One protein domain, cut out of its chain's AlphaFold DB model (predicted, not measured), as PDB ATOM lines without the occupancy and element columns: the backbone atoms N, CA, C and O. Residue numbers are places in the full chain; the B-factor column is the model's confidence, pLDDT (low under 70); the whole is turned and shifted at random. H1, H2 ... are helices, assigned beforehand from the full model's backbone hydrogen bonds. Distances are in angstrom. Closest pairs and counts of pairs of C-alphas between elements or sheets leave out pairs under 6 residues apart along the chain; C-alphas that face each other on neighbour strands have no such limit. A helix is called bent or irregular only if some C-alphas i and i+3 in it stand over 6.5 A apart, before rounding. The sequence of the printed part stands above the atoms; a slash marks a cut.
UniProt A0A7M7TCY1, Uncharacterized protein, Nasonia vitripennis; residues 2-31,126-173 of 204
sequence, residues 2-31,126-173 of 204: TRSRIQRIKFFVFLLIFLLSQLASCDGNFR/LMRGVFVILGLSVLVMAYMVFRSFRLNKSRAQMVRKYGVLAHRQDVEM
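This is residues 2 to 31 and 126 to 173 of the 204 residues of an uncharacterized protein of Nasonia vitripennis (UniProt A0A7M7TCY1). Two long helices, H1 then H2, run loosely side by side in opposite ways, and a tail without named elements, residues 155 to 173, continues beyond the end of H2. The printed part has 78 residues, is all helix with no named strand, and is an extended rod of 63 by 19 by 17 A; the radius of gyration of the C-alphas is 19.6 A.

H1, residues 3 to 31, and H2, residues 126 to 154, are close but not clearly touching; their closest C-alphas, of Phe 12 and Val 145, are 7.7 A apart. They run opposite ways at a shallow tilt of 30 degrees. O i to N i+4 pairs are within hydrogen-bond range in 23 of 25 cases in H1 and 24 of 25 in H2.

H1 begins at C-alpha 3 (22.645, -33.447, -26.449) and is 43.0 A long. It is neither bent nor irregular, but only just: C-alphas 27 and 30 are 6.1 A apart. H2, 42.3 A long, ends at C-alpha 154 (39.644, -39.117, -21.487).

Residues 32 to 125 are cut out, with 21.8 A between C-alphas 31 and 126. The pLDDT is under 70 at residues 2, 4 to 5, 26 to 31 and 149 to 173.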
ATOM      1  N   THR A   2      24.505 -34.742 -22.076       66.44
ATOM      2  CA  THR A   2      24.573 -33.637 -23.061       66.44
ATOM      3  C   THR A   2      23.990 -34.057 -24.416       66.44
ATOM      4  O   THR A   2      24.288 -35.169 -24.856       66.44
ATOM      5  N   ARG A   3      23.248 -33.183 -25.116       70.94
ATOM      6  CA  ARG A   3      22.645 -33.447 -26.449       70.94
ATOM      7  C   ARG A   3      23.608 -34.116 -27.443       70.94
ATOM      8  O   ARG A   3      23.226 -35.044 -28.149       70.94
ATOM      9  N   SER A   4      24.889 -33.745 -27.397       68.69
ATOM     10  CA  SER A   4      25.940 -34.347 -28.225       68.69
ATOM     11  C   SER A   4      26.151 -35.853 -27.983       68.69
ATOM     12  O   SER A   4      26.484 -36.581 -28.908       68.69
ATOM     13  N   ARG A   5      25.918 -36.373 -26.769       68.19
ATOM     14  CA  ARG A   5      26.035 -37.816 -26.477       68.19
ATOM     15  C   ARG A   5      24.873 -38.617 -27.054       68.19
ATOM     16  O   ARG A   5      25.106 -39.693 -27.590       68.19
ATOM     17  N   ILE A   6      23.658 -38.068 -27.002       76.00
ATOM     18  CA  ILE A   6      22.487 -38.665 -27.660       76.00
ATOM     19  C   ILE A   6      22.713 -38.724 -29.172       76.00
ATOM     20  O   ILE A   6      22.465 -39.755 -29.788       76.00
ATOM     21  N   GLN A   7      23.231 -37.650 -29.767       77.81
ATOM     22  CA  GLN A   7      23.494 -37.604 -31.205       77.81
ATOM     23  C   GLN A   7      24.573 -38.615 -31.624       77.81
ATOM     24  O   GLN A   7      24.408 -39.306 -32.624       77.81
ATOM     25  N   ARG A   8      25.631 -38.785 -30.819       74.31
ATOM     26  CA  ARG A   8      26.684 -39.790 -31.054       74.31
ATOM     27  C   ARG A   8      26.183 -41.232 -30.918       74.31
ATOM     28  O   ARG A   8      26.589 -42.081 -31.701       74.31
ATOM     29  N   ILE A   9      25.295 -41.508 -29.959       79.75
ATOM     30  CA  ILE A   9      24.658 -42.829 -29.807       79.75
ATOM     31  C   ILE A   9      23.751 -43.121 -31.000       79.75
ATOM     32  O   ILE A   9      23.835 -44.201 -31.572       79.75
ATOM     33  N   LYS A  10      22.943 -42.145 -31.428       80.50
ATOM     34  CA  LYS A  10      22.102 -42.273 -32.623       80.50
ATOM     35  C   LYS A  10      22.933 -42.563 -33.871       80.50
ATOM     36  O   LYS A  10      22.572 -43.446 -34.637       80.50
ATOM     37  N   PHE A  11      24.063 -41.878 -34.036       80.38
ATOM     38  CA  PHE A  11      24.962 -42.107 -35.166       80.38
ATOM     39  C   PHE A  11      25.601 -43.503 -35.133       80.38
ATOM     40  O   PHE A  11      25.669 -44.172 -36.156       80.38
ATOM     41  N   PHE A  12      26.015 -43.978 -33.955       80.81
ATOM     42  CA  PHE A  12      26.552 -45.333 -33.793       80.81
ATOM     43  C   PHE A  12      25.506 -46.413 -34.085       80.81
ATOM     44  O   PHE A  12      25.791 -47.365 -34.804       80.81
ATOM     45  N   VAL A  13      24.286 -46.247 -33.568       83.69
ATOM     46  CA  VAL A  13      23.166 -47.158 -33.839       83.69
ATOM     47  C   VAL A  13      22.827 -47.158 -35.330       83.69
ATOM     48  O   VAL A  13      22.644 -48.224 -35.904       83.69
ATOM     49  N   PHE A  14      22.824 -45.993 -35.980       84.25
ATOM     50  CA  PHE A  14      22.613 -45.890 -37.423       84.25
ATOM     51  C   PHE A  14      23.708 -46.611 -38.224       84.25
ATOM     52  O   PHE A  14      23.390 -47.357 -39.144       84.25
ATOM     53  N   LEU A  15      24.983 -46.459 -37.846       81.31
ATOM     54  CA  LEU A  15      26.107 -47.147 -38.493       81.31
ATOM     55  C   LEU A  15      26.020 -48.667 -38.293       81.31
ATOM     56  O   LEU A  15      26.214 -49.418 -39.242       81.31
ATOM     57  N   LEU A  16      25.661 -49.126 -37.091       82.06
ATOM     58  CA  LEU A  16      25.457 -50.546 -36.798       82.06
ATOM     59  C   LEU A  16      24.326 -51.139 -37.648       82.06
ATOM     60  O   LEU A  16      24.504 -52.200 -38.236       82.06
ATOM     61  N   ILE A  17      23.190 -50.441 -37.749       86.00
ATOM     62  CA  ILE A  17      22.065 -50.858 -38.597       86.00
ATOM     63  C   ILE A  17      22.492 -50.885 -40.063       86.00
ATOM     64  O   ILE A  17      22.248 -51.874 -40.737       86.00
ATOM     65  N   PHE A  18      23.181 -49.850 -40.544       83.69
ATOM     66  CA  PHE A  18      23.671 -49.792 -41.919       83.69
ATOM     67  C   PHE A  18      24.633 -50.942 -42.239       83.69
ATOM     68  O   PHE A  18      24.522 -51.561 -43.293       83.69
ATOM     69  N   LEU A  19      25.531 -51.283 -41.310       80.88
ATOM     70  CA  LEU A  19      26.443 -52.416 -41.453       80.88
ATOM     71  C   LEU A  19      25.679 -53.748 -41.482       80.88
ATOM     72  O   LEU A  19      25.953 -54.587 -42.335       80.88
ATOM     73  N   LEU A  20      24.685 -53.922 -40.603       83.50
ATOM     74  CA  LEU A  20      23.793 -55.087 -40.603       83.50
ATOM     75  C   LEU A  20      22.977 -55.184 -41.899       83.50
ATOM     76  O   LEU A  20      22.797 -56.282 -42.414       83.50
ATOM     77  N   SER A  21      22.528 -54.059 -42.460       81.25
ATOM     78  CA  SER A  21      21.850 -54.017 -43.758       81.25
ATOM     79  C   SER A  21      22.786 -54.424 -44.890       81.25
ATOM     80  O   SER A  21      22.389 -55.220 -45.732       81.25
ATOM     81  N   GLN A  22      24.039 -53.954 -44.894       80.38
ATOM     82  CA  GLN A  22      25.031 -54.404 -45.872       80.38
ATOM     83  C   GLN A  22      25.312 -55.903 -45.738       80.38
ATOM     84  O   GLN A  22      25.302 -56.605 -46.740       80.38
ATOM     85  N   LEU A  23      25.482 -56.416 -44.515       74.19
ATOM     86  CA  LEU A  23      25.657 -57.847 -44.247       74.19
ATOM     87  C   LEU A  23      24.459 -58.676 -44.741       74.19
ATOM     88  O   LEU A  23      24.655 -59.680 -45.421       74.19
ATOM     89  N   ALA A  24      23.228 -58.234 -44.471       75.19
ATOM     90  CA  ALA A  24      22.012 -58.911 -44.921       75.19
ATOM     91  C   ALA A  24      21.847 -58.876 -46.453       75.19
ATOM     92  O   ALA A  24      21.479 -59.875 -47.068       75.19
ATOM     93  N   SER A  25      22.150 -57.744 -47.093       73.38
ATOM     94  CA  SER A  25      22.099 -57.610 -48.553       73.38
ATOM     95  C   SER A  25      23.232 -58.362 -49.260       73.38
ATOM     96  O   SER A  25      23.041 -58.845 -50.376       73.38
ATOM     97  N   CYS A  26      24.394 -58.511 -48.620       58.78
ATOM     98  CA  CYS A  26      25.500 -59.315 -49.136       58.78
ATOM     99  C   CYS A  26      25.217 -60.827 -49.078       58.78
ATOM    100  O   CYS A  26      25.745 -61.554 -49.915       58.78
ATOM    101  N   ASP A  27      24.357 -61.292 -48.167       56.66
ATOM    102  CA  ASP A  27      23.920 -62.696 -48.094       56.66
ATOM    103  C   ASP A  27      22.851 -63.028 -49.166       56.66
ATOM    104  O   ASP A  27      22.839 -64.101 -49.775       56.66
ATOM    105  N   GLY A  28      21.985 -62.060 -49.498       54.19
ATOM    106  CA  GLY A  28      20.920 -62.228 -50.498       54.19
ATOM    107  C   GLY A  28      21.407 -62.358 -51.947       54.19
ATOM    108  O   GLY A  28      20.887 -63.179 -52.702       54.19
ATOM    109  N   ASN A  29      22.444 -61.612 -52.340       54.97
ATOM    110  CA  ASN A  29      22.876 -61.542 -53.745       54.97
ATOM    111  C   ASN A  29      23.544 -62.843 -54.252       54.97
ATOM    112  O   ASN A  29      23.633 -63.085 -55.456       54.97
ATOM    113  N   PHE A  30      24.005 -63.715 -53.346       46.97
ATOM    114  CA  PHE A  30      24.571 -65.022 -53.706       46.97
ATOM    115  C   PHE A  30      23.496 -66.108 -53.895       46.97
ATOM    116  O   PHE A  30      23.703 -67.049 -54.666       46.97
ATOM    117  N   ARG A  31      22.330 -65.990 -53.240       49.44
ATOM    118  CA  ARG A  31      21.242 -66.982 -53.356       49.44
ATOM    119  C   ARG A  31      20.488 -66.894 -54.681       49.44
ATOM    120  O   ARG A  31      20.049 -67.929 -55.179       49.44
ATOM    121  N   LEU A 126      33.842 -52.068 -62.302       84.69
ATOM    122  CA  LEU A 126      33.321 -50.871 -61.650       84.69
ATOM    123  C   LEU A 126      32.553 -51.227 -60.370       84.69
ATOM    124  O   LEU A 126      32.809 -50.640 -59.326       84.69
ATOM    125  N   MET A 127      31.698 -52.255 -60.410       83.12
ATOM    126  CA  MET A 127      30.970 -52.746 -59.235       83.12
ATOM    127  C   MET A 127      31.920 -53.141 -58.103       83.12
ATOM    128  O   MET A 127      31.737 -52.709 -56.967       83.12
ATOM    129  N   ARG A 128      32.980 -53.906 -58.401       85.50
ATOM    130  CA  ARG A 128      33.994 -54.286 -57.401       85.50
ATOM    131  C   ARG A 128      34.693 -53.061 -56.810       85.50
ATOM    132  O   ARG A 128      34.851 -52.992 -55.595       85.50
ATOM    133  N   GLY A 129      35.060 -52.090 -57.646       89.06
ATOM    134  CA  GLY A 129      35.655 -50.829 -57.197       89.06
ATOM    135  C   GLY A 129      34.721 -50.036 -56.281       89.06
ATOM    136  O   GLY A 129      35.123 -49.617 -55.198       89.06
ATOM    137  N   VAL A 130      33.451 -49.902 -56.664       87.06
ATOM    138  CA  VAL A 130      32.429 -49.200 -55.877       87.06
ATOM    139  C   VAL A 130      32.205 -49.881 -54.525       87.06
ATOM    140  O   VAL A 130      32.147 -49.185 -53.515       87.06
ATOM    141  N   PHE A 131      32.168 -51.218 -54.461       86.44
ATOM    142  CA  PHE A 131      32.057 -51.949 -53.189       86.44
ATOM    143  C   PHE A 131      33.247 -51.702 -52.257       86.44
ATOM    144  O   PHE A 131      33.050 -51.501 -51.059       86.44
ATOM    145  N   VAL A 132      34.472 -51.674 -52.788       89.44
ATOM    146  CA  VAL A 132      35.673 -51.382 -51.989       89.44
ATOM    147  C   VAL A 132      35.634 -49.951 -51.457       89.44
ATOM    148  O   VAL A 132      35.910 -49.736 -50.280       89.44
ATOM    149  N   ILE A 133      35.240 -48.978 -52.283       90.00
ATOM    150  CA  ILE A 133      35.124 -47.571 -51.874       90.00
ATOM    151  C   ILE A 133      34.033 -47.400 -50.806       90.00
ATOM    152  O   ILE A 133      34.261 -46.717 -49.805       90.00
ATOM    153  N   LEU A 134      32.874 -48.051 -50.964       88.62
ATOM    154  CA  LEU A 134      31.801 -48.038 -49.965       88.62
ATOM    155  C   LEU A 134      32.254 -48.664 -48.641       88.62
ATOM    156  O   LEU A 134      32.048 -48.071 -47.583       88.62
ATOM    157  N   GLY A 135      32.902 -49.829 -48.693       87.69
ATOM    158  CA  GLY A 135      33.423 -50.508 -47.506       87.69
ATOM    159  C   GLY A 135      34.500 -49.688 -46.796       87.69
ATOM    160  O   GLY A 135      34.451 -49.520 -45.577       87.69
ATOM    161  N   LEU A 136      35.433 -49.104 -47.554       89.94
ATOM    162  CA  LEU A 136      36.480 -48.232 -47.024       89.94
ATOM    163  C   LEU A 136      35.888 -46.972 -46.379       89.94
ATOM    164  O   LEU A 136      36.324 -46.585 -45.298       89.94
ATOM    165  N   SER A 137      34.865 -46.370 -46.990       89.69
ATOM    166  CA  SER A 137      34.149 -45.216 -46.431       89.69
ATOM    167  C   SER A 137      33.533 -45.541 -45.066       89.69
ATOM    168  O   SER A 137      33.750 -44.816 -44.088       89.69
ATOM    169  N   VAL A 138      32.842 -46.682 -44.958       86.25
ATOM    170  CA  VAL A 138      32.267 -47.153 -43.689       86.25
ATOM    171  C   VAL A 138      33.358 -47.443 -42.661       86.25
ATOM    172  O   VAL A 138      33.208 -47.063 -41.500       86.25
ATOM    173  N   LEU A 139      34.472 -48.056 -43.066       86.69
ATOM    174  CA  LEU A 139      35.590 -48.375 -42.180       86.69
ATOM    175  C   LEU A 139      36.263 -47.114 -41.622       86.69
ATOM    176  O   LEU A 139      36.514 -47.034 -40.419       86.69
ATOM    177  N   VAL A 140      36.518 -46.114 -42.470       89.44
ATOM    178  CA  VAL A 140      37.084 -44.821 -42.059       89.44
ATOM    179  C   VAL A 140      36.130 -44.103 -41.103       89.44
ATOM    180  O   VAL A 140      36.567 -43.612 -40.059       89.44
ATOM    181  N   MET A 141      34.825 -44.099 -41.400       84.94
ATOM    182  CA  MET A 141      33.820 -43.533 -40.498       84.94
ATOM    183  C   MET A 141      33.762 -44.270 -39.162       84.94
ATOM    184  O   MET A 141      33.793 -43.633 -38.108       84.94
ATOM    185  N   ALA A 142      33.747 -45.601 -39.176       84.56
ATOM    186  CA  ALA A 142      33.777 -46.409 -37.966       84.56
ATOM    187  C   ALA A 142      35.039 -46.113 -37.146       84.56
ATOM    188  O   ALA A 142      34.940 -45.855 -35.946       84.56
ATOM    189  N   TYR A 143      36.215 -46.064 -37.774       84.31
ATOM    190  CA  TYR A 143      37.473 -45.737 -37.108       84.31
ATOM    191  C   TYR A 143      37.435 -44.353 -36.456       84.31
ATOM    192  O   TYR A 143      37.769 -44.232 -35.277       84.31
ATOM    193  N   MET A 144      36.980 -43.320 -37.173       82.38
ATOM    194  CA  MET A 144      36.840 -41.969 -36.619       82.38
ATOM    195  C   MET A 144      35.887 -41.942 -35.428       82.38
ATOM    196  O   MET A 144      36.168 -41.286 -34.421       82.38
ATOM    197  N   VAL A 145      34.794 -42.698 -35.494       82.44
ATOM    198  CA  VAL A 145      33.827 -42.848 -34.406       82.44
ATOM    199  C   VAL A 145      34.460 -43.563 -33.204       82.44
ATOM    200  O   VAL A 145      34.406 -43.034 -32.094       82.44
ATOM    201  N   PHE A 146      35.136 -44.698 -33.393       80.19
ATOM    202  CA  PHE A 146      35.846 -45.428 -32.331       80.19
ATOM    203  C   PHE A 146      36.972 -44.600 -31.704       80.19
ATOM    204  O   PHE A 146      37.085 -44.533 -30.475       80.19
ATOM    205  N   ARG A 147      37.779 -43.922 -32.525       79.88
ATOM    206  CA  ARG A 147      38.829 -42.998 -32.088       79.88
ATOM    207  C   ARG A 147      38.221 -41.864 -31.272       79.88
ATOM    208  O   ARG A 147      38.687 -41.592 -30.167       79.88
ATOM    209  N   SER A 148      37.128 -41.278 -31.749       70.44
ATOM    210  CA  SER A 148      36.384 -40.247 -31.030       70.44
ATOM    211  C   SER A 148      35.808 -40.773 -29.719       70.44
ATOM    212  O   SER A 148      35.896 -40.086 -28.708       70.44
ATOM    213  N   PHE A 149      35.252 -41.983 -29.661       67.44
ATOM    214  CA  PHE A 149      34.754 -42.573 -28.416       67.44
ATOM    215  C   PHE A 149      35.875 -42.831 -27.404       67.44
ATOM    216  O   PHE A 149      35.690 -42.574 -26.212       67.44
ATOM    217  N   ARG A 150      37.046 -43.281 -27.867       67.75
ATOM    218  CA  ARG A 150      38.218 -43.515 -27.014       67.75
ATOM    219  C   ARG A 150      38.795 -42.208 -26.467       67.75
ATOM    220  O   ARG A 150      39.084 -42.134 -25.276       67.75
ATOM    221  N   LEU A 151      38.880 -41.163 -27.289       58.03
ATOM    222  CA  LEU A 151      39.357 -39.838 -26.873       58.03
ATOM    223  C   LEU A 151      38.331 -39.096 -25.995       58.03
ATOM    224  O   LEU A 151      38.696 -38.448 -25.018       58.03
ATOM    225  N   ASN A 152      37.029 -39.248 -26.258       57.94
ATOM    226  CA  ASN A 152      35.970 -38.639 -25.441       57.94
ATOM    227  C   ASN A 152      35.844 -39.255 -24.038       57.94
ATOM    228  O   ASN A 152      35.276 -38.622 -23.148       57.94
ATOM    229  N   LYS A 153      36.371 -40.465 -23.825       55.09
ATOM    230  CA  LYS A 153      36.477 -41.094 -22.500       55.09
ATOM    231  C   LYS A 153      37.535 -40.418 -21.618       55.09
ATOM    232  O   LYS A 153      37.376 -40.403 -20.404       55.09
ATOM    233  N   SER A 154      38.557 -39.795 -22.213       52.00
ATOM    234  CA  SER A 154      39.644 -39.117 -21.487       52.00
ATOM    235  C   SER A 154      39.241 -37.750 -20.906       52.00
ATOM    236  O   SER A 154      39.771 -37.360 -19.869       52.00
ATOM    237  N   ARG A 155      38.227 -37.065 -21.462       52.81
ATOM    238  CA  ARG A 155      37.649 -35.839 -20.859       52.81
ATOM    239  C   ARG A 155      36.783 -36.094 -19.619       52.81
ATOM    240  O   ARG A 155      36.339 -35.144 -18.987       52.81
ATOM    241  N   ALA A 156      36.528 -37.355 -19.268       50.84
ATOM    242  CA  ALA A 156      35.831 -37.715 -18.035       50.84
ATOM    243  C   ALA A 156      36.780 -37.833 -16.825       50.84
ATOM    244  O   ALA A 156      36.384 -38.400 -15.810       50.84
ATOM    245  N   GLN A 157      37.991 -37.256 -16.889       51.16
ATOM    246  CA  GLN A 157      38.739 -36.841 -15.695       51.16
ATOM    247  C   GLN A 157      38.053 -35.641 -15.032       51.16
ATOM    248  O   GLN A 157      38.577 -34.543 -14.928       51.16
ATOM    249  N   MET A 158      36.826 -35.877 -14.616       49.22
ATOM    250  CA  MET A 158      36.150 -35.106 -13.606       49.22
ATOM    251  C   MET A 158      36.559 -35.777 -12.301       49.22
ATOM    252  O   MET A 158      36.051 -36.845 -11.950       49.22
ATOM    253  N   VAL A 159      37.603 -35.241 -11.677       50.19
ATOM    254  CA  VAL A 159      38.169 -35.780 -10.442       50.19
ATOM    255  C   VAL A 159      37.114 -35.621  -9.350       50.19
ATOM    256  O   VAL A 159      36.913 -34.545  -8.809       50.19
ATOM    257  N   ARG A 160      36.405 -36.709  -9.032       56.41
ATOM    258  CA  ARG A 160      35.479 -36.800  -7.895       56.41
ATOM    259  C   ARG A 160      36.239 -36.955  -6.578       56.41
ATOM    260  O   ARG A 160      36.017 -37.910  -5.838       56.41
ATOM    261  N   LYS A 161      37.141 -36.034  -6.269       51.56
ATOM    262  CA  LYS A 161      37.536 -35.822  -4.879       51.56
ATOM    263  C   LYS A 161      36.951 -34.473  -4.486       51.56
ATOM    264  O   LYS A 161      37.268 -33.483  -5.123       51.56
ATOM    265  N   TYR A 162      36.040 -34.490  -3.509       55.34
ATOM    266  CA  TYR A 162      35.315 -33.339  -2.933       55.34
ATOM    267  C   TYR A 162      34.023 -32.856  -3.616       55.34
ATOM    268  O   TYR A 162      33.621 -31.720  -3.416       55.34
ATOM    269  N   GLY A 163      33.315 -33.697  -4.384       58.25
ATOM    270  CA  GLY A 163      31.939 -33.394  -4.830       58.25
ATOM    271  C   GLY A 163      31.780 -32.234  -5.828       58.25
ATOM    272  O   GLY A 163      30.693 -32.057  -6.372       58.25
ATOM    273  N   VAL A 164      32.853 -31.498  -6.129       55.31
ATOM    274  CA  VAL A 164      32.847 -30.369  -7.056       55.31
ATOM    275  C   VAL A 164      33.462 -30.770  -8.390       55.31
ATOM    276  O   VAL A 164      34.492 -31.432  -8.492       55.31
ATOM    277  N   LEU A 165      32.763 -30.368  -9.439       59.78
ATOM    278  CA  LEU A 165      32.991 -30.709 -10.827       59.78
ATOM    279  C   LEU A 165      34.061 -29.822 -11.484       59.78
ATOM    280  O   LEU A 165      33.829 -29.320 -12.579       59.78
ATOM    281  N   ALA A 166      35.191 -29.563 -10.828       57.81
ATOM    282  CA  ALA A 166      36.154 -28.601 -11.360       57.81
ATOM    283  C   ALA A 166      36.782 -29.106 -12.674       57.81
ATOM    284  O   ALA A 166      37.222 -30.260 -12.781       57.81
ATOM    285  N   HIS A 167      36.795 -28.250 -13.701       53.84
ATOM    286  CA  HIS A 167      37.536 -28.498 -14.934       53.84
ATOM    287  C   HIS A 167      39.037 -28.490 -14.608       53.84
ATOM    288  O   HIS A 167      39.451 -27.743 -13.733       53.84
ATOM    289  N   ARG A 168      39.884 -29.275 -15.296       54.81
ATOM    290  CA  ARG A 168      41.343 -29.313 -15.015       54.81
ATOM    291  C   ARG A 168      42.020 -27.927 -15.026       54.81
ATOM    292  O   ARG A 168      43.075 -27.800 -14.437       54.81
ATOM    293  N   GLN A 169      41.416 -26.925 -15.666       55.84
ATOM    294  CA  GLN A 169      41.894 -25.535 -15.680       55.84
ATOM    295  C   GLN A 169      41.394 -24.692 -14.487       55.84
ATOM    296  O   GLN A 169      42.060 -23.736 -14.111       55.84
ATOM    297  N   ASP A 170      40.276 -25.068 -13.853       54.91
ATOM    298  CA  ASP A 170      39.719 -24.401 -12.658       54.91
ATOM    299  C   ASP A 170      40.386 -24.861 -11.355       54.91
ATOM    300  O   ASP A 170      40.103 -24.330 -10.285       54.91
ATOM    301  N   VAL A 171      41.250 -25.875 -11.426       59.09
ATOM    302  CA  VAL A 171      42.018 -26.359 -10.270       59.09
ATOM    303  C   VAL A 171      43.255 -25.489 -10.024       59.09
ATOM    304  O   VAL A 171      43.794 -25.508  -8.924       59.09
ATOM    305  N   GLU A 172      43.699 -24.715 -11.020       63.38
ATOM    306  CA  GLU A 172      45.026 -24.091 -10.986       63.38
ATOM    307  C   GLU A 172      45.000 -22.556 -10.992       63.38
ATOM    308  O   GLU A 172      45.991 -21.964 -10.590       63.38
ATOM    309  N   MET A 173      43.923 -21.884 -11.432       57.97
ATOM    310  CA  MET A 173      44.016 -20.448 -11.752       57.97
ATOM    311  C   MET A 173      42.771 -19.625 -11.394       57.97
ATOM    312  O   MET A 173      42.031 -19.162 -12.261       57.97
TER     313      MET A 173